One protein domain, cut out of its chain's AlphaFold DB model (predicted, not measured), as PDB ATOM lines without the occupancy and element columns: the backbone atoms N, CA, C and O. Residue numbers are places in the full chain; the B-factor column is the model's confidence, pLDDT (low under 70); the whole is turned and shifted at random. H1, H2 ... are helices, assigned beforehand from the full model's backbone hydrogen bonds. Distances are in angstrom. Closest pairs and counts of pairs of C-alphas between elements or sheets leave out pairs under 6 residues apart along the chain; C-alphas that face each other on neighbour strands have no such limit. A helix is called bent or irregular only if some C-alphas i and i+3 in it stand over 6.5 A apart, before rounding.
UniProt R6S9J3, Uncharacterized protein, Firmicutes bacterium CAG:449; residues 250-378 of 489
ATOM      1  N   LYS A 250      93.526 -34.414 -12.670       93.12
ATOM      2  CA  LYS A 250      92.874 -34.269 -11.344       93.12
ATOM      3  C   LYS A 250      91.409 -34.694 -11.334       93.12
ATOM      4  O   LYS A 250      90.951 -35.261 -10.344       93.12
ATOM      5  N   ASN A 251      90.678 -34.441 -12.421       90.56
ATOM      6  CA  ASN A 251      89.255 -34.758 -12.503       90.56
ATOM      7  C   ASN A 251      89.047 -36.271 -12.565       90.56
ATOM      8  O   ASN A 251      88.250 -36.804 -11.798       90.56
ATOM      9  N   ILE A 252      89.818 -36.957 -13.412       92.31
ATOM     10  CA  ILE A 252      89.746 -38.409 -13.593       92.31
ATOM     11  C   ILE A 252      90.285 -39.117 -12.347       92.31
ATOM     12  O   ILE A 252      89.572 -39.900 -11.722       92.31
ATOM     13  N   ILE A 253      91.524 -38.815 -11.941       95.69
ATOM     14  CA  ILE A 253      92.176 -39.444 -10.783       95.69
ATOM     15  C   ILE A 253      91.383 -39.165  -9.502       95.69
ATOM     16  O   ILE A 253      91.088 -40.085  -8.738       95.69
ATOM     17  N   GLY A 254      91.001 -37.906  -9.275       95.56
ATOM     18  CA  GLY A 254      90.218 -37.507  -8.110       95.56
ATOM     19  C   GLY A 254      88.863 -38.208  -8.061       95.56
ATOM     20  O   GLY A 254      88.451 -38.670  -6.998       95.56
ATOM     21  N   GLU A 255      88.189 -38.374  -9.201       95.06
ATOM     22  CA  GLU A 255      86.943 -39.135  -9.281       95.06
ATOM     23  C   GLU A 255      87.140 -40.621  -8.971       95.06
ATOM     24  O   GLU A 255      86.397 -41.156  -8.149       95.06
ATOM     25  N   LYS A 256      88.159 -41.279  -9.539       96.88
ATOM     26  CA  LYS A 256      88.423 -42.701  -9.253       96.88
ATOM     27  C   LYS A 256      88.746 -42.954  -7.789       96.88
ATOM     28  O   LYS A 256      88.231 -43.910  -7.217       96.88
ATOM     29  N   LEU A 257      89.522 -42.076  -7.163       97.56
ATOM     30  CA  LEU A 257      89.796 -42.151  -5.727       97.56
ATOM     31  C   LEU A 257      88.530 -41.902  -4.890       97.56
ATOM     32  O   LEU A 257      88.302 -42.600  -3.905       97.56
ATOM     33  N   SER A 258      87.665 -40.972  -5.311       95.81
ATOM     34  CA  SER A 258      86.396 -40.651  -4.628       95.81
ATOM     35  C   SER A 258      85.374 -41.795  -4.649       95.81
ATOM     36  O   SER A 258      84.425 -41.792  -3.863       95.81
ATOM     37  N   LEU A 259      85.544 -42.762  -5.554       95.00
ATOM     38  CA  LEU A 259      84.715 -43.965  -5.642       95.00
ATOM     39  C   LEU A 259      85.179 -45.087  -4.700       95.00
ATOM     40  O   LEU A 259      84.495 -46.106  -4.624       95.00
ATOM     41  N   SER A 260      86.302 -44.922  -3.986       94.06
ATOM     42  CA  SER A 260      86.747 -45.923  -3.013       94.06
ATOM     43  C   SER A 260      85.729 -46.101  -1.880       94.06
ATOM     44  O   SER A 260      85.112 -45.142  -1.405       94.06
ATOM     45  N   GLU A 261      85.586 -47.342  -1.411       92.50
ATOM     46  CA  GLU A 261      84.816 -47.674  -0.208       92.50
ATOM     47  C   GLU A 261      85.501 -47.179   1.077       92.50
ATOM     48  O   GLU A 261      84.847 -47.002   2.105       92.50
ATOM     49  N   ASN A 262      86.810 -46.925   1.033       95.44
ATOM     50  CA  ASN A 262      87.563 -46.393   2.159       95.44
ATOM     51  C   ASN A 262      87.371 -44.886   2.277       95.44
ATOM     52  O   ASN A 262      87.738 -44.122   1.381       95.44
ATOM     53  N   GLU A 263      86.859 -44.446   3.424       96.50
ATOM     54  CA  GLU A 263      86.549 -43.038   3.668       96.50
ATOM     55  C   GLU A 263      87.766 -42.118   3.494       96.50
ATOM     56  O   GLU A 263      87.621 -41.018   2.962       96.50
ATOM     57  N   ASN A 264      88.974 -42.562   3.865       97.62
ATOM     58  CA  ASN A 264      90.166 -41.722   3.753       97.62
ATOM     59  C   ASN A 264      90.670 -41.612   2.306       97.62
ATOM     60  O   ASN A 264      91.093 -40.534   1.892       97.62
ATOM     61  N   VAL A 265      90.609 -42.691   1.516       97.88
ATOM     62  CA  VAL A 265      90.973 -42.648   0.082       97.88
ATOM     63  C   VAL A 265      89.946 -41.840  -0.702       97.88
ATOM     64  O   VAL A 265      90.313 -41.014  -1.539       97.88
ATOM     65  N   LYS A 266      88.666 -41.994  -0.359       98.00
ATOM     66  CA  LYS A 266      87.597 -41.160  -0.895       98.00
ATOM     67  C   LYS A 266      87.829 -39.680  -0.602       98.00
ATOM     68  O   LYS A 266      87.764 -38.860  -1.514       98.00
ATOM     69  N   LEU A 267      88.160 -39.342   0.644       98.12
ATOM     70  CA  LEU A 267      88.461 -37.969   1.047       98.12
ATOM     71  C   LEU A 267      89.679 -37.403   0.299       98.12
ATOM     72  O   LEU A 267      89.662 -36.237  -0.097       98.12
ATOM     73  N   LEU A 268      90.710 -38.225   0.061       98.25
ATOM     74  CA  LEU A 268      91.861 -37.850  -0.764       98.25
ATOM     75  C   LEU A 268      91.427 -37.526  -2.200       98.25
ATOM     76  O   LEU A 268      91.833 -36.499  -2.742       98.25
ATOM     77  N   GLY A 269      90.570 -38.362  -2.793       97.56
ATOM     78  CA  GLY A 269      90.007 -38.139  -4.124       97.56
ATOM     79  C   GLY A 269      89.195 -36.851  -4.229       97.56
ATOM     80  O   GLY A 269      89.413 -36.058  -5.145       97.56
ATOM     81  N   GLU A 270      88.315 -36.596  -3.259       97.19
ATOM     82  CA  GLU A 270      87.532 -35.358  -3.193       97.19
ATOM     83  C   GLU A 270      88.433 -34.129  -3.030       97.19
ATOM     84  O   GLU A 270      88.164 -33.076  -3.614       97.19
ATOM     85  N   GLY A 271      89.503 -34.261  -2.242       97.56
ATOM     86  CA  GLY A 271      90.515 -33.227  -2.067       97.56
ATOM     87  C   GLY A 271      91.242 -32.907  -3.372       97.56
ATOM     88  O   GLY A 271      91.315 -31.747  -3.761       97.56
ATOM     89  N   ILE A 272      91.708 -33.934  -4.085       97.12
ATOM     90  CA  ILE A 272      92.392 -33.811  -5.380       97.12
ATOM     91  C   ILE A 272      91.478 -33.180  -6.435       97.12
ATOM     92  O   ILE A 272      91.874 -32.215  -7.088       97.12
ATOM     93  N   LYS A 273      90.236 -33.667  -6.558       93.44
ATOM     94  CA  LYS A 273      89.260 -33.174  -7.543       93.44
ATOM     95  C   LYS A 273      88.977 -31.677  -7.381       93.44
ATOM     96  O   LYS A 273      88.814 -30.973  -8.370       93.44
ATOM     97  N   ASN A 274      88.945 -31.189  -6.139       91.75
ATOM     98  CA  ASN A 274      88.614 -29.797  -5.821       91.75
ATOM     99  C   ASN A 274      89.835 -28.918  -5.489       91.75
ATOM    100  O   ASN A 274      89.654 -27.747  -5.161       91.75
ATOM    101  N   ILE A 275      91.058 -29.462  -5.538       92.88
ATOM    102  CA  ILE A 275      92.294 -28.790  -5.090       92.88
ATOM    103  C   ILE A 275      92.154 -28.273  -3.635       92.88
ATOM    104  O   ILE A 275      92.632 -27.208  -3.246       92.88
ATOM    105  N   ASP A 276      91.468 -29.046  -2.791       95.81
ATOM    106  CA  ASP A 276      91.246 -28.719  -1.384       95.81
ATOM    107  C   ASP A 276      92.445 -29.201  -0.555       95.81
ATOM    108  O   ASP A 276      92.527 -30.358  -0.126       95.81
ATOM    109  N   LYS A 277      93.410 -28.293  -0.361       96.50
ATOM    110  CA  LYS A 277      94.682 -28.560   0.332       96.50
ATOM    111  C   LYS A 277      94.484 -29.101   1.750       96.50
ATOM    112  O   LYS A 277      95.301 -29.907   2.204       96.50
ATOM    113  N   ASP A 278      93.423 -28.674   2.431       96.94
ATOM    114  CA  ASP A 278      93.120 -29.086   3.799       96.94
ATOM    115  C   ASP A 278      92.536 -30.500   3.823       96.94
ATOM    116  O   ASP A 278      92.973 -31.327   4.625       96.94
ATOM    117  N   LYS A 279      91.622 -30.826   2.899       97.56
ATOM    118  CA  LYS A 279      91.111 -32.199   2.749       97.56
ATOM    119  C   LYS A 279      92.195 -33.187   2.342       97.56
ATOM    120  O   LYS A 279      92.242 -34.275   2.910       97.56
ATOM    121  N   ILE A 280      93.079 -32.818   1.411       98.25
ATOM    122  CA  ILE A 280      94.205 -33.676   1.000       98.25
ATOM    123  C   ILE A 280      95.089 -33.977   2.212       98.25
ATOM    124  O   ILE A 280      95.419 -35.135   2.470       98.25
ATOM    125  N   LYS A 281      95.435 -32.948   2.994       98.12
ATOM    126  CA  LYS A 281      96.254 -33.110   4.196       98.12
ATOM    127  C   LYS A 281      95.573 -33.999   5.230       98.12
ATOM    128  O   LYS A 281      96.195 -34.927   5.736       98.12
ATOM    129  N   LEU A 282      94.295 -33.738   5.504       98.12
ATOM    130  CA  LEU A 282      93.495 -34.510   6.450       98.12
ATOM    131  C   LEU A 282      93.413 -35.985   6.043       98.12
ATOM    132  O   LEU A 282      93.627 -36.860   6.877       98.12
ATOM    133  N   ALA A 283      93.158 -36.265   4.764       98.50
ATOM    134  CA  ALA A 283      93.111 -37.622   4.240       98.50
ATOM    135  C   ALA A 283      94.451 -38.346   4.431       98.50
ATOM    136  O   ALA A 283      94.490 -39.440   4.988       98.50
ATOM    137  N   LEU A 284      95.562 -37.715   4.039       98.31
ATOM    138  CA  LEU A 284      96.902 -38.281   4.201       98.31
ATOM    139  C   LEU A 284      97.274 -38.501   5.675       98.31
ATOM    140  O   LEU A 284      97.829 -39.547   6.015       98.31
ATOM    141  N   ASP A 285      96.943 -37.562   6.563       98.12
ATOM    142  CA  ASP A 285      97.177 -37.708   8.002       98.12
ATOM    143  C   ASP A 285      96.356 -38.859   8.602       98.12
ATOM    144  O   ASP A 285      96.894 -39.636   9.395       98.12
ATOM    145  N   ASN A 286      95.096 -39.031   8.189       98.12
ATOM    146  CA  ASN A 286      94.263 -40.151   8.629       98.12
ATOM    147  C   ASN A 286      94.832 -41.499   8.166       98.12
ATOM    148  O   ASN A 286      95.012 -42.396   8.988       98.12
ATOM    149  N   ILE A 287      95.186 -41.620   6.880       97.81
ATOM    150  CA  ILE A 287      95.808 -42.832   6.319       97.81
ATOM    151  C   ILE A 287      97.083 -43.174   7.099       97.81
ATOM    152  O   ILE A 287      97.276 -44.311   7.532       97.81
ATOM    153  N   LYS A 288      97.952 -42.183   7.326       97.25
ATOM    154  CA  LYS A 288      99.196 -42.354   8.081       97.25
ATOM    155  C   LYS A 288      98.945 -42.870   9.495       97.25
ATOM    156  O   LYS A 288      99.637 -43.787   9.930       97.25
ATOM    157  N   ASN A 289      97.987 -42.284  10.212       96.38
ATOM    158  CA  ASN A 289      97.671 -42.684  11.582       96.38
ATOM    159  C   ASN A 289      97.131 -44.119  11.631       96.38
ATOM    160  O   ASN A 289      97.601 -44.918  12.435       96.38
ATOM    161  N   GLU A 290      96.246 -44.492  10.703       96.31
ATOM    162  CA  GLU A 290      95.740 -45.863  10.621       96.31
ATOM    163  C   GLU A 290      96.836 -46.894  10.321       96.31
ATOM    164  O   GLU A 290      96.798 -48.006  10.851       96.31
ATOM    165  N   ILE A 291      97.822 -46.532   9.499       95.75
ATOM    166  CA  ILE A 291      98.978 -47.389   9.208       95.75
ATOM    167  C   ILE A 291      99.933 -47.467  10.405       95.75
ATOM    168  O   ILE A 291     100.475 -48.539  10.673       95.75
ATOM    169  N   LYS A 292     100.136 -46.367  11.144       94.38
ATOM    170  CA  LYS A 292     100.924 -46.379  12.389       94.38
ATOM    171  C   LYS A 292     100.302 -47.310  13.431       94.38
ATOM    172  O   LYS A 292     101.038 -48.026  14.105       94.38
ATOM    173  N   ASP A 293      98.973 -47.339  13.515       93.88
ATOM    174  CA  ASP A 293      98.241 -48.221  14.426       93.88
ATOM    175  C   ASP A 293      98.241 -49.684  13.956       93.88
ATOM    176  O   ASP A 293      98.303 -50.608  14.770       93.88
ATOM    177  N   ASN A 294      98.175 -49.918  12.640       93.00
ATOM    178  CA  ASN A 294      98.220 -51.250  12.050       93.00
ATOM    179  C   ASN A 294      98.975 -51.251  10.715       93.00
ATOM    180  O   ASN A 294      98.417 -50.965   9.653       93.00
ATOM    181  N   LEU A 295     100.236 -51.685  10.769       90.81
ATOM    182  CA  LEU A 295     101.150 -51.678   9.629       90.81
ATOM    183  C   LEU A 295     100.671 -52.547   8.449       90.81
ATOM    184  O   LEU A 295     101.040 -52.283   7.305       90.81
ATOM    185  N   SER A 296      99.811 -53.544   8.688       90.06
ATOM    186  CA  SER A 296      99.221 -54.366   7.621       90.06
ATOM    187  C   SER A 296      98.251 -53.584   6.728       90.06
ATOM    188  O   SER A 296      98.000 -53.997   5.600       90.06
ATOM    189  N   LYS A 297      97.744 -52.423   7.169       94.00
ATOM    190  CA  LYS A 297      96.884 -51.559   6.341       94.00
ATOM    191  C   LYS A 297      97.617 -50.913   5.159       94.00
ATOM    192  O   LYS A 297      96.954 -50.397   4.266       94.00
ATOM    193  N   LYS A 298      98.956 -50.962   5.102       93.81
ATOM    194  CA  LYS A 298      99.723 -50.477   3.939       93.81
ATOM    195  C   LYS A 298      99.259 -51.119   2.632       93.81
ATOM    196  O   LYS A 298      99.083 -50.412   1.648       93.81
ATOM    197  N   GLU A 299      99.040 -52.434   2.640       93.75
ATOM    198  CA  GLU A 299      98.592 -53.181   1.458       93.75
ATOM    199  C   GLU A 299      97.198 -52.748   1.007       93.75
ATOM    200  O   GLU A 299      96.962 -52.607  -0.189       93.75
ATOM    201  N   LEU A 300      96.294 -52.475   1.955       94.50
ATOM    202  CA  LEU A 300      94.954 -51.969   1.656       94.50
ATOM    203  C   LEU A 300      95.034 -50.639   0.891       94.50
ATOM    204  O   LEU A 300      94.526 -50.539  -0.222       94.50
ATOM    205  N   TYR A 301      95.731 -49.647   1.452       95.81
ATOM    206  CA  TYR A 301      95.850 -48.324   0.833       95.81
ATOM    207  C   TYR A 301      96.635 -48.342  -0.477       95.81
ATOM    208  O   TYR A 301      96.278 -47.621  -1.407       95.81
ATOM    209  N   TYR A 302      97.670 -49.181  -0.568       95.94
ATOM    210  CA  TYR A 302      98.376 -49.417  -1.823       95.94
ATOM    211  C   TYR A 302      97.404 -49.912  -2.897       95.94
ATOM    212  O   TYR A 302      97.310 -49.294  -3.950       95.94
ATOM    213  N   ASN A 303      96.646 -50.977  -2.619       95.44
ATOM    214  CA  ASN A 303      95.767 -51.604  -3.605       95.44
ATOM    215  C   ASN A 303      94.642 -50.674  -4.063       95.44
ATOM    216  O   ASN A 303      94.330 -50.636  -5.253       95.44
ATOM    217  N   GLU A 304      94.028 -49.926  -3.149       96.06
ATOM    218  CA  GLU A 304      92.944 -49.007  -3.500       96.06
ATOM    219  C   GLU A 304      93.424 -47.861  -4.397       96.06
ATOM    220  O   GLU A 304      92.812 -47.582  -5.429       96.06
ATOM    221  N   ILE A 305      94.542 -47.225  -4.038       97.44
ATOM    222  CA  ILE A 305      95.099 -46.117  -4.818       97.44
ATOM    223  C   ILE A 305      95.677 -46.636  -6.143       97.44
ATOM    224  O   ILE A 305      95.415 -46.038  -7.183       97.44
ATOM    225  N   ASP A 306      96.385 -47.769  -6.150       97.12
ATOM    226  CA  ASP A 306      96.889 -48.419  -7.372       97.12
ATOM    227  C   ASP A 306      95.748 -48.774  -8.338       97.12
ATOM    228  O   ASP A 306      95.846 -48.543  -9.543       97.12
ATOM    229  N   THR A 307      94.623 -49.275  -7.819       97.19
ATOM    230  CA  THR A 307      93.432 -49.580  -8.627       97.19
ATOM    231  C   THR A 307      92.839 -48.318  -9.246       97.19
ATOM    232  O   THR A 307      92.505 -48.319 -10.434       97.19
ATOM    233  N   ALA A 308      92.731 -47.233  -8.474       96.62
ATOM    234  CA  ALA A 308      92.273 -45.949  -8.993       96.62
ATOM    235  C   ALA A 308      93.202 -45.441 -10.106       96.62
ATOM    236  O   ALA A 308      92.720 -45.123 -11.190       96.62
ATOM    237  N   LEU A 309      94.522 -45.471  -9.884       96.88
ATOM    238  CA  LEU A 309      95.530 -45.055 -10.863       96.88
ATOM    239  C   LEU A 309      95.463 -45.883 -12.154       96.88
ATOM    240  O   LEU A 309      95.391 -45.318 -13.245       96.88
ATOM    241  N   LYS A 310      95.402 -47.214 -12.053       96.56
ATOM    242  CA  LYS A 310      95.261 -48.105 -13.219       96.56
ATOM    243  C   LYS A 310      93.971 -47.850 -13.989       96.56
ATOM    244  O   LYS A 310      93.974 -47.881 -15.216       96.56
ATOM    245  N   THR A 311      92.877 -47.574 -13.284       94.25
ATOM    246  CA  THR A 311      91.598 -47.230 -13.918       94.25
ATOM    247  C   THR A 311      91.686 -45.875 -14.622       94.25
ATOM    248  O   THR A 311      91.153 -45.724 -15.715       94.25
ATOM    249  N   SER A 312      92.407 -44.904 -14.055       92.88
ATOM    250  CA  SER A 312      92.645 -43.608 -14.695       92.88
ATOM    251  C   SER A 312      93.456 -43.723 -15.991       92.88
ATOM    252  O   SER A 312      93.145 -43.015 -16.946       92.88
ATOM    253  N   LEU A 313      94.428 -44.641 -16.074       91.81
ATOM    254  CA  LEU A 313      95.151 -44.911 -17.329       91.81
ATOM    255  C   LEU A 313      94.211 -45.398 -18.440       91.81
ATOM    256  O   LEU A 313      94.333 -44.980 -19.589       91.81
ATOM    257  N   LEU A 314      93.240 -46.255 -18.099       90.50
ATOM    258  CA  LEU A 314      92.237 -46.746 -19.054       90.50
ATOM    259  C   LEU A 314      91.313 -45.631 -19.570       90.50
ATOM    260  O   LEU A 314      90.743 -45.768 -20.650       90.50
ATOM    261  N   GLU A 315      91.186 -44.533 -18.825       86.25
ATOM    262  CA  GLU A 315      90.407 -43.345 -19.197       86.25
ATOM    263  C   GLU A 315      91.261 -42.231 -19.824       86.25
ATOM    264  O   GLU A 315      90.789 -41.112 -20.001       86.25
ATOM    265  N   GLY A 316      92.504 -42.544 -20.209       82.06
ATOM    266  CA  GLY A 316      93.352 -41.663 -21.012       82.06
ATOM    267  C   GLY A 316      94.345 -40.808 -20.225       82.06
ATOM    268  O   GLY A 316      95.029 -39.985 -20.831       82.06
ATOM    269  N   VAL A 317      94.475 -41.001 -18.908       87.75
ATOM    270  CA  VAL A 317      95.570 -40.386 -18.143       87.75
ATOM    271  C   VAL A 317      96.906 -40.988 -18.592       87.75
ATOM    272  O   VAL A 317      97.032 -42.201 -18.733       87.75
ATOM    273  N   SER A 318      97.912 -40.141 -18.819       87.31
ATOM    274  CA  SER A 318      99.266 -40.576 -19.184       87.31
ATOM    275  C   SER A 318     100.052 -41.061 -17.961       87.31
ATOM    276  O   SER A 318      99.953 -40.467 -16.891       87.31
ATOM    277  N   GLU A 319     100.914 -42.068 -18.125       88.25
ATOM    278  CA  GLU A 319     101.883 -42.454 -17.085       88.25
ATOM    279  C   GLU A 319     102.897 -41.337 -16.785       88.25
ATOM    280  O   GLU A 319     103.447 -41.279 -15.688       88.25
ATOM    281  N   ASP A 320     103.134 -40.437 -17.743       85.50
ATOM    282  CA  ASP A 320     104.021 -39.281 -17.579       85.50
ATOM    283  C   ASP A 320     103.339 -38.102 -16.853       85.50
ATOM    284  O   ASP A 320     103.991 -37.094 -16.578       85.50
ATOM    285  N   ASP A 321     102.042 -38.206 -16.531       89.25
ATOM    286  CA  ASP A 321     101.313 -37.174 -15.790       89.25
ATOM    287  C   ASP A 321     101.890 -36.979 -14.378       89.25
ATOM    288  O   ASP A 321     102.147 -37.932 -13.641       89.25
ATOM    289  N   GLU A 322     102.084 -35.725 -13.968       91.25
ATOM    290  CA  GLU A 322     102.764 -35.415 -12.707       91.25
ATOM    291  C   GLU A 322     101.962 -35.840 -11.472       91.25
ATOM    292  O   GLU A 322     102.555 -36.286 -10.487       91.25
ATOM    293  N   LEU A 323     100.628 -35.742 -11.513       95.81
ATOM    294  CA  LEU A 323      99.774 -36.161 -10.400       95.81
ATOM    295  C   LEU A 323      99.739 -37.689 -10.302       95.81
ATOM    296  O   LEU A 323      99.866 -38.235  -9.201       95.81
ATOM    297  N   TYR A 324      99.636 -38.375 -11.443       95.62
ATOM    298  CA  TYR A 324      99.785 -39.824 -11.524       95.62
ATOM    299  C   TYR A 324     101.126 -40.267 -10.927       95.62
ATOM    300  O   TYR A 324     101.158 -41.116 -10.036       95.62
ATOM    301  N   GLN A 325     102.233 -39.651 -11.350       95.81
ATOM    302  CA  GLN A 325     103.573 -39.972 -10.861       95.81
ATOM    303  C   GLN A 325     103.739 -39.685  -9.367       95.81
ATOM    304  O   GLN A 325     104.340 -40.495  -8.660       95.81
ATOM    305  N   ALA A 326     103.190 -38.579  -8.856       97.88
ATOM    306  CA  ALA A 326     103.221 -38.252  -7.431       97.88
ATOM    307  C   ALA A 326     102.518 -39.327  -6.585       97.88
ATOM    308  O   ALA A 326     103.086 -39.828  -5.610       97.88
ATOM    309  N   LEU A 327     101.313 -39.739  -6.991       98.25
ATOM    310  CA  LEU A 327     100.543 -40.779  -6.304       98.25
ATOM    311  C   LEU A 327     101.190 -42.161  -6.442       98.25
ATOM    312  O   LEU A 327     101.312 -42.880  -5.451       98.25
ATOM    313  N   ASN A 328     101.668 -42.513  -7.635       97.69
ATOM    314  CA  ASN A 328     102.364 -43.771  -7.889       97.69
ATOM    315  C   ASN A 328     103.661 -43.865  -7.061       97.69
ATOM    316  O   ASN A 328     103.950 -44.878  -6.420       97.69
ATOM    317  N   LYS A 329     104.442 -42.783  -7.001       97.62
ATOM    318  CA  LYS A 329     105.634 -42.688  -6.148       97.62
ATOM    319  C   LYS A 329     105.276 -42.822  -4.670       97.62
ATOM    320  O   LYS A 329     105.992 -43.515  -3.941       97.62
ATOM    321  N   PHE A 330     104.185 -42.193  -4.228       98.12
ATOM    322  CA  PHE A 330     103.699 -42.300  -2.855       98.12
ATOM    323  C   PHE A 330     103.396 -43.752  -2.477       98.12
ATOM    324  O   PHE A 330     103.972 -44.248  -1.510       98.12
ATOM    325  N   ILE A 331     102.573 -44.465  -3.251       96.88
ATOM    326  CA  ILE A 331     102.183 -45.843  -2.912       96.88
ATOM    327  C   ILE A 331     103.359 -46.824  -2.992       96.88
ATOM    328  O   ILE A 331     103.512 -47.672  -2.113       96.88
ATOM    329  N   ASN A 332     104.257 -46.660  -3.969       95.62
ATOM    330  CA  ASN A 332     105.463 -47.486  -4.089       95.62
ATOM    331  C   ASN A 332     106.446 -47.251  -2.935       95.62
ATOM    332  O   ASN A 332     107.130 -48.175  -2.488       95.62
ATOM    333  N   SER A 333     106.507 -46.019  -2.425       95.06
ATOM    334  CA  SER A 333     107.274 -45.710  -1.216       95.06
ATOM    335  C   SER A 333     106.590 -46.289   0.019       95.06
ATOM    336  O   SER A 333     107.260 -46.841   0.886       95.06
ATOM    337  N   LEU A 334     105.257 -46.207   0.083       93.50
ATOM    338  CA  LEU A 334     104.457 -46.666   1.210       93.50
ATOM    339  C   LEU A 334     104.590 -48.171   1.434       93.50
ATOM    340  O   LEU A 334     104.867 -48.584   2.556       93.50
ATOM    341  N   ILE A 335     104.424 -48.995   0.394       91.19
ATOM    342  CA  ILE A 335     104.406 -50.458   0.550       91.19
ATOM    343  C   ILE A 335     105.719 -50.990   1.152       91.19
ATOM    344  O   ILE A 335     105.703 -51.839   2.047       91.19
ATOM    345  N   ASN A 336     106.841 -50.379   0.767       86.06
ATOM    346  CA  ASN A 336     108.191 -50.731   1.211       86.06
ATOM    347  C   ASN A 336     108.620 -50.041   2.522       86.06
ATOM    348  O   ASN A 336     109.753 -50.221   2.959       86.06
ATOM    349  N   ALA A 337     107.755 -49.232   3.142       85.31
ATOM    350  CA  ALA A 337     108.125 -48.390   4.274       85.31
ATOM    351  C   ALA A 337     108.105 -49.113   5.625       85.31
ATOM    352  O   ALA A 337     107.137 -49.805   5.960       85.31
ATOM    353  N   ASP A 338     109.105 -48.823   6.454       88.44
ATOM    354  CA  ASP A 338     109.047 -49.033   7.900       88.44
ATOM    355  C   ASP A 338     108.354 -47.853   8.602       88.44
ATOM    356  O   ASP A 338     108.264 -46.747   8.063       88.44
ATOM    357  N   ILE A 339     107.887 -48.075   9.837       86.50
ATOM    358  CA  ILE A 339     107.122 -47.086  10.623       86.50
ATOM    359  C   ILE A 339     107.866 -45.746  10.749       86.50
ATOM    360  O   ILE A 339     107.249 -44.687  10.647       86.50
ATOM    361  N   GLU A 340     109.188 -45.784  10.925       90.31
ATOM    362  CA  GLU A 340     110.039 -44.596  11.099       90.31
ATOM    363  C   GLU A 340     110.083 -43.691   9.856       90.31
ATOM    364  O   GLU A 340     110.373 -42.501   9.964       90.31
ATOM    365  N   LEU A 341     109.771 -44.232   8.675       93.31
ATOM    366  CA  LEU A 341     109.799 -43.497   7.410       93.31
ATOM    367  C   LEU A 341     108.441 -42.897   7.033       93.31
ATOM    368  O   LEU A 341     108.386 -42.058   6.131       93.31
ATOM    369  N   LEU A 342     107.356 -43.280   7.718       93.31
ATOM    370  CA  LEU A 342     105.997 -42.859   7.364       93.31
ATOM    371  C   LEU A 342     105.857 -41.333   7.345       93.31
ATOM    372  O   LEU A 342     105.352 -40.786   6.373       93.31
ATOM    373  N   ASP A 343     106.348 -40.619   8.359       94.25
ATOM    374  CA  ASP A 343     106.186 -39.159   8.408       94.25
ATOM    375  C   ASP A 343     106.830 -38.458   7.197       94.25
ATOM    376  O   ASP A 343     106.210 -37.584   6.587       94.25
ATOM    377  N   ASN A 344     108.021 -38.900   6.780       95.75
ATOM    378  CA  ASN A 344     108.707 -38.348   5.610       95.75
ATOM    379  C   ASN A 344     107.994 -38.700   4.299       95.75
ATOM    380  O   ASN A 344     107.878 -37.846   3.420       95.75
ATOM    381  N   ILE A 345     107.507 -39.936   4.164       96.62
ATOM    382  CA  ILE A 345     106.799 -40.394   2.960       96.62
ATOM    383  C   ILE A 345     105.511 -39.600   2.766       96.62
ATOM    384  O   ILE A 345     105.282 -39.071   1.683       96.62
ATOM    385  N   PHE A 346     104.702 -39.464   3.817       97.69
ATOM    386  CA  PHE A 346     103.442 -38.726   3.748       97.69
ATOM    387  C   PHE A 346     103.661 -37.224   3.549       97.69
ATOM    388  O   PHE A 346     102.938 -36.609   2.770       97.69
ATOM    389  N   SER A 347     104.682 -36.634   4.185       97.06
ATOM    390  CA  SER A 347     105.035 -35.232   3.936       97.06
ATOM    391  C   SER A 347     105.483 -35.009   2.491       97.06
ATOM    392  O   SER A 347     105.079 -34.028   1.879       97.06
ATOM    393  N   THR A 348     106.290 -35.917   1.932       97.69
ATOM    394  CA  THR A 348     106.745 -35.824   0.535       97.69
ATOM    395  C   THR A 348     105.577 -35.993  -0.431       97.69
ATOM    396  O   THR A 348     105.458 -35.231  -1.381       97.69
ATOM    397  N   ALA A 349     104.689 -36.954  -0.166       98.06
ATOM    398  CA  ALA A 349     103.497 -37.181  -0.972       98.06
ATOM    399  C   ALA A 349     102.578 -35.957  -0.992       98.06
ATOM    400  O   ALA A 349     102.102 -35.580  -2.056       98.06
ATOM    401  N   TYR A 350     102.364 -35.315   0.160       98.19
ATOM    402  CA  TYR A 350     101.569 -34.091   0.239       98.19
ATOM    403  C   TYR A 350     102.129 -32.990  -0.669       98.19
ATOM    404  O   TYR A 350     101.397 -32.450  -1.494       98.19
ATOM    405  N   GLU A 351     103.427 -32.702  -0.562       97.81
ATOM    406  CA  GLU A 351     104.080 -31.667  -1.373       97.81
ATOM    407  C   GLU A 351     104.084 -32.014  -2.870       97.81
ATOM    408  O   GLU A 351     103.762 -31.165  -3.699       97.81
ATOM    409  N   ASP A 352     104.395 -33.266  -3.228       97.62
ATOM    410  CA  ASP A 352     104.420 -33.716  -4.625       97.62
ATOM    411  C   ASP A 352     103.015 -33.635  -5.263       97.62
ATOM    412  O   ASP A 352     102.879 -33.149  -6.388       97.62
ATOM    413  N   ILE A 353     101.963 -34.040  -4.536       97.81
ATOM    414  CA  ILE A 353     100.566 -33.925  -4.990       97.81
ATOM    415  C   ILE A 353     100.183 -32.455  -5.164       97.81
ATOM    416  O   ILE A 353      99.633 -32.088  -6.201       97.81
ATOM    417  N   LEU A 354     100.475 -31.596  -4.181       96.75
ATOM    418  CA  LEU A 354     100.135 -30.176  -4.277       96.75
ATOM    419  C   LEU A 354     100.845 -29.492  -5.439       96.75
ATOM    420  O   LEU A 354     100.214 -28.731  -6.166       96.75
ATOM    421  N   LYS A 355     102.126 -29.792  -5.652       94.69
ATOM    422  CA  LYS A 355     102.892 -29.248  -6.772       94.69
ATOM    423  C   LYS A 355     102.281 -29.640  -8.122       94.69
ATOM    424  O   LYS A 355     102.154 -28.784  -8.997       94.69
ATOM    425  N   ALA A 356     101.877 -30.902  -8.281       94.00
ATOM    426  CA  ALA A 356     101.212 -31.365  -9.498       94.00
ATOM    427  C   ALA A 356      99.861 -30.656  -9.714       94.00
ATOM    428  O   ALA A 356      99.553 -30.221 -10.824       94.00
ATOM    429  N   LEU A 357      99.076 -30.470  -8.647       94.19
ATOM    430  CA  LEU A 357      97.793 -29.762  -8.713       94.19
ATOM    431  C   LEU A 357      97.945 -28.266  -9.011       94.19
ATOM    432  O   LEU A 357      97.157 -27.719  -9.779       94.19
ATOM    433  N   GLU A 358      98.959 -27.603  -8.453       90.56
ATOM    434  CA  GLU A 358      99.268 -26.199  -8.757       90.56
ATOM    435  C   GLU A 358      99.644 -26.016 -10.231       90.56
ATOM    436  O   GLU A 358      99.210 -25.050 -10.863       90.56
ATOM    437  N   LYS A 359     100.380 -26.973 -10.815       87.12
ATOM    438  CA  LYS A 359     100.675 -26.973 -12.251       87.12
ATOM    439  C   LYS A 359      99.401 -27.120 -13.088       87.12
ATOM    440  O   LYS A 359      99.195 -26.330 -14.003       87.12
ATOM    441  N   GLN A 360      98.521 -28.062 -12.748       89.25
ATOM    442  CA  GLN A 360      97.236 -28.249 -13.441       89.25
ATOM    443  C   GLN A 360      96.320 -27.017 -13.330       89.25
ATOM    444  O   GLN A 360      95.706 -26.601 -14.310       89.25
ATOM    445  N   GLN A 361      96.290 -26.358 -12.170       88.62
ATOM    446  CA  GLN A 361      95.559 -25.100 -11.993       88.62
ATOM    447  C   GLN A 361      96.125 -23.966 -12.862       88.62
ATOM    448  O   GLN A 361      95.366 -23.189 -13.439       88.62
ATOM    449  N   SER A 362      97.452 -23.869 -12.969       86.19
ATOM    450  CA  SER A 362      98.108 -22.909 -13.861       86.19
ATOM    451  C   SER A 362      97.764 -23.186 -15.330       86.19
ATOM    452  O   SER A 362      97.447 -22.261 -16.073       86.19
ATOM    453  N   ASN A 363      97.733 -24.462 -15.730       86.38
ATOM    454  CA  ASN A 363      97.339 -24.882 -17.076       86.38
ATOM    455  C   ASN A 363      95.885 -24.489 -17.403       86.38
ATOM    456  O   ASN A 363      95.637 -23.937 -18.471       86.38
ATOM    457  N   GLU A 364      94.934 -24.690 -16.479       86.31
ATOM    458  CA  GLU A 364      93.546 -24.212 -16.642       86.31
ATOM    459  C   GLU A 364      93.456 -22.684 -16.745       86.31
ATOM    460  O   GLU A 364      92.655 -22.162 -17.516       86.31
ATOM    461  N   ALA A 365      94.272 -21.946 -15.986       87.38
ATOM    462  CA  ALA A 365      94.288 -20.488 -16.071       87.38
ATOM    463  C   ALA A 365      94.764 -20.004 -17.450       87.38
ATOM    464  O   ALA A 365      94.207 -19.047 -17.981       87.38
ATOM    465  N   ILE A 366      95.755 -20.682 -18.036       87.69
ATOM    466  CA  ILE A 366      96.240 -20.397 -19.393       87.69
ATOM    467  C   ILE A 366      95.162 -20.729 -20.425       87.69
ATOM    468  O   ILE A 366      94.890 -19.892 -21.275       87.69
ATOM    469  N   LYS A 367      94.508 -21.894 -20.307       90.75
ATOM    470  CA  LYS A 367      93.373 -22.294 -21.156       90.75
ATOM    471  C   LYS A 367      92.297 -21.211 -21.199       90.75
ATOM    472  O   LYS A 367      92.029 -20.648 -22.251       90.75
ATOM    473  N   ASN A 368      91.772 -20.836 -20.032       88.69
ATOM    474  CA  ASN A 368      90.714 -19.829 -19.923       88.69
ATOM    475  C   ASN A 368      91.130 -18.471 -20.503       88.69
ATOM    476  O   ASN A 368      90.292 -17.726 -21.003       88.69
ATOM    477  N   LYS A 369      92.419 -18.133 -20.411       89.88
ATOM    478  CA  LYS A 369      92.941 -16.878 -20.941       89.88
ATOM    479  C   LYS A 369      93.067 -16.902 -22.463       89.88
ATOM    480  O   LYS A 369      92.648 -15.947 -23.105       89.88
ATOM    481  N   ILE A 370      93.576 -17.998 -23.031       89.44
ATOM    482  CA  ILE A 370      93.579 -18.218 -24.484       89.44
ATOM    483  C   ILE A 370      92.144 -18.147 -25.009       89.44
ATOM    484  O   ILE A 370      91.891 -17.447 -25.982       89.44
ATOM    485  N   ASP A 371      91.210 -18.809 -24.332       90.38
ATOM    486  CA  ASP A 371      89.790 -18.814 -24.675       90.38
ATOM    487  C   ASP A 371      89.189 -17.409 -24.720       90.38
ATOM    488  O   ASP A 371      88.542 -17.047 -25.702       90.38
ATOM    489  N   GLU A 372      89.416 -16.616 -23.670       89.69
ATOM    490  CA  GLU A 372      88.939 -15.235 -23.574       89.69
ATOM    491  C   GLU A 372      89.544 -14.361 -24.682       89.69
ATOM    492  O   GLU A 372      88.828 -13.612 -25.351       89.69
ATOM    493  N   GLU A 373      90.851 -14.480 -24.929       88.81
ATOM    494  CA  GLU A 373      91.528 -13.710 -25.971       88.81
ATOM    495  C   GLU A 373      91.087 -14.127 -27.380       88.81
ATOM    496  O   GLU A 373      90.839 -13.255 -28.216       88.81
ATOM    497  N   LEU A 374      90.897 -15.420 -27.643       89.25
ATOM    498  CA  LEU A 374      90.369 -15.924 -28.911       89.25
ATOM    499  C   LEU A 374      88.924 -15.474 -29.149       89.25
ATOM    500  O   LEU A 374      88.604 -15.025 -30.251       89.25
ATOM    501  N   ASP A 375      88.066 -15.508 -28.127       88.31
ATOM    502  CA  ASP A 375      86.686 -15.027 -28.235       88.31
ATOM    503  C   ASP A 375      86.637 -13.536 -28.601       88.31
ATOM    504  O   ASP A 375      85.775 -13.111 -29.368       88.31
ATOM    505  N   THR A 376      87.613 -12.740 -28.151       87.75
ATOM    506  CA  THR A 376      87.688 -11.323 -28.530       87.75
ATOM    507  C   THR A 376      88.051 -11.100 -30.009       87.75
ATOM    508  O   THR A 376      87.889  -9.982 -30.515       87.75
ATOM    509  N   LEU A 377      88.581 -12.106 -30.717       85.75
ATOM    510  CA  LEU A 377      88.905 -12.027 -32.152       85.75
ATOM    511  C   LEU A 377      87.684 -12.228 -33.049       85.75
ATOM    512  O   LEU A 377      87.763 -11.909 -34.241       85.75
ATOM    513  N   LYS A 378      86.580 -12.744 -32.499       85.69
ATOM    514  CA  LYS A 378      85.349 -12.960 -33.253       85.69
ATOM    515  C   LYS A 378      84.831 -11.616 -33.782       85.69
ATOM    516  O   LYS A 378      84.773 -10.651 -33.016       85.69
TER     517      LYS A 378
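AT A GLANCE: This is residues 250 to 378 of the 489 residues of an uncharacterized protein of Firmicutes bacterium CAG:449 (UniProt R6S9J3). Five helices, H2 to H6, form an up-and-down bundle, each running against the one before, with short H1 packed on H2 and H4; the end of long H6, residues 362 to 375, sticks out. The printed part has 129 residues, six named helices, H1 to H6, and no named strand: all helix, compact, radius of gyration of the C-alphas 16.0 A, spanning 61 by 26 by 24 A.

HOW THE PARTS SIT: Start at H6, residues 339 to 375, irregular, with C-alphas 340 and 343 7.2 A apart. Its residues 342 to 357 touch H5, residues 322 to 335, a hairpin at a shallow tilt of 11 degrees; the closest C-alphas, of Leu 323 and Ala 356, are 5.1 A apart. Every O i to N i+4 pair is within hydrogen-bond range in H5, H4 (297 to 314), H3 (277 to 293), H2 (263 to 274) and H1 (250 to 258); H6 has 31 of 33.

IN THESE COORDINATES: Find C-alpha 250 at (92.874, -34.269, -11.344). H6 runs 54.4 A to C-alpha 375 at (86.686, -15.027, -28.235).

THE WHOLE: The farthest C-alphas, of Asn 294 and Lys 378, are 60.7 A apart. The printed part has no cut, no long link and no residue under pLDDT 70.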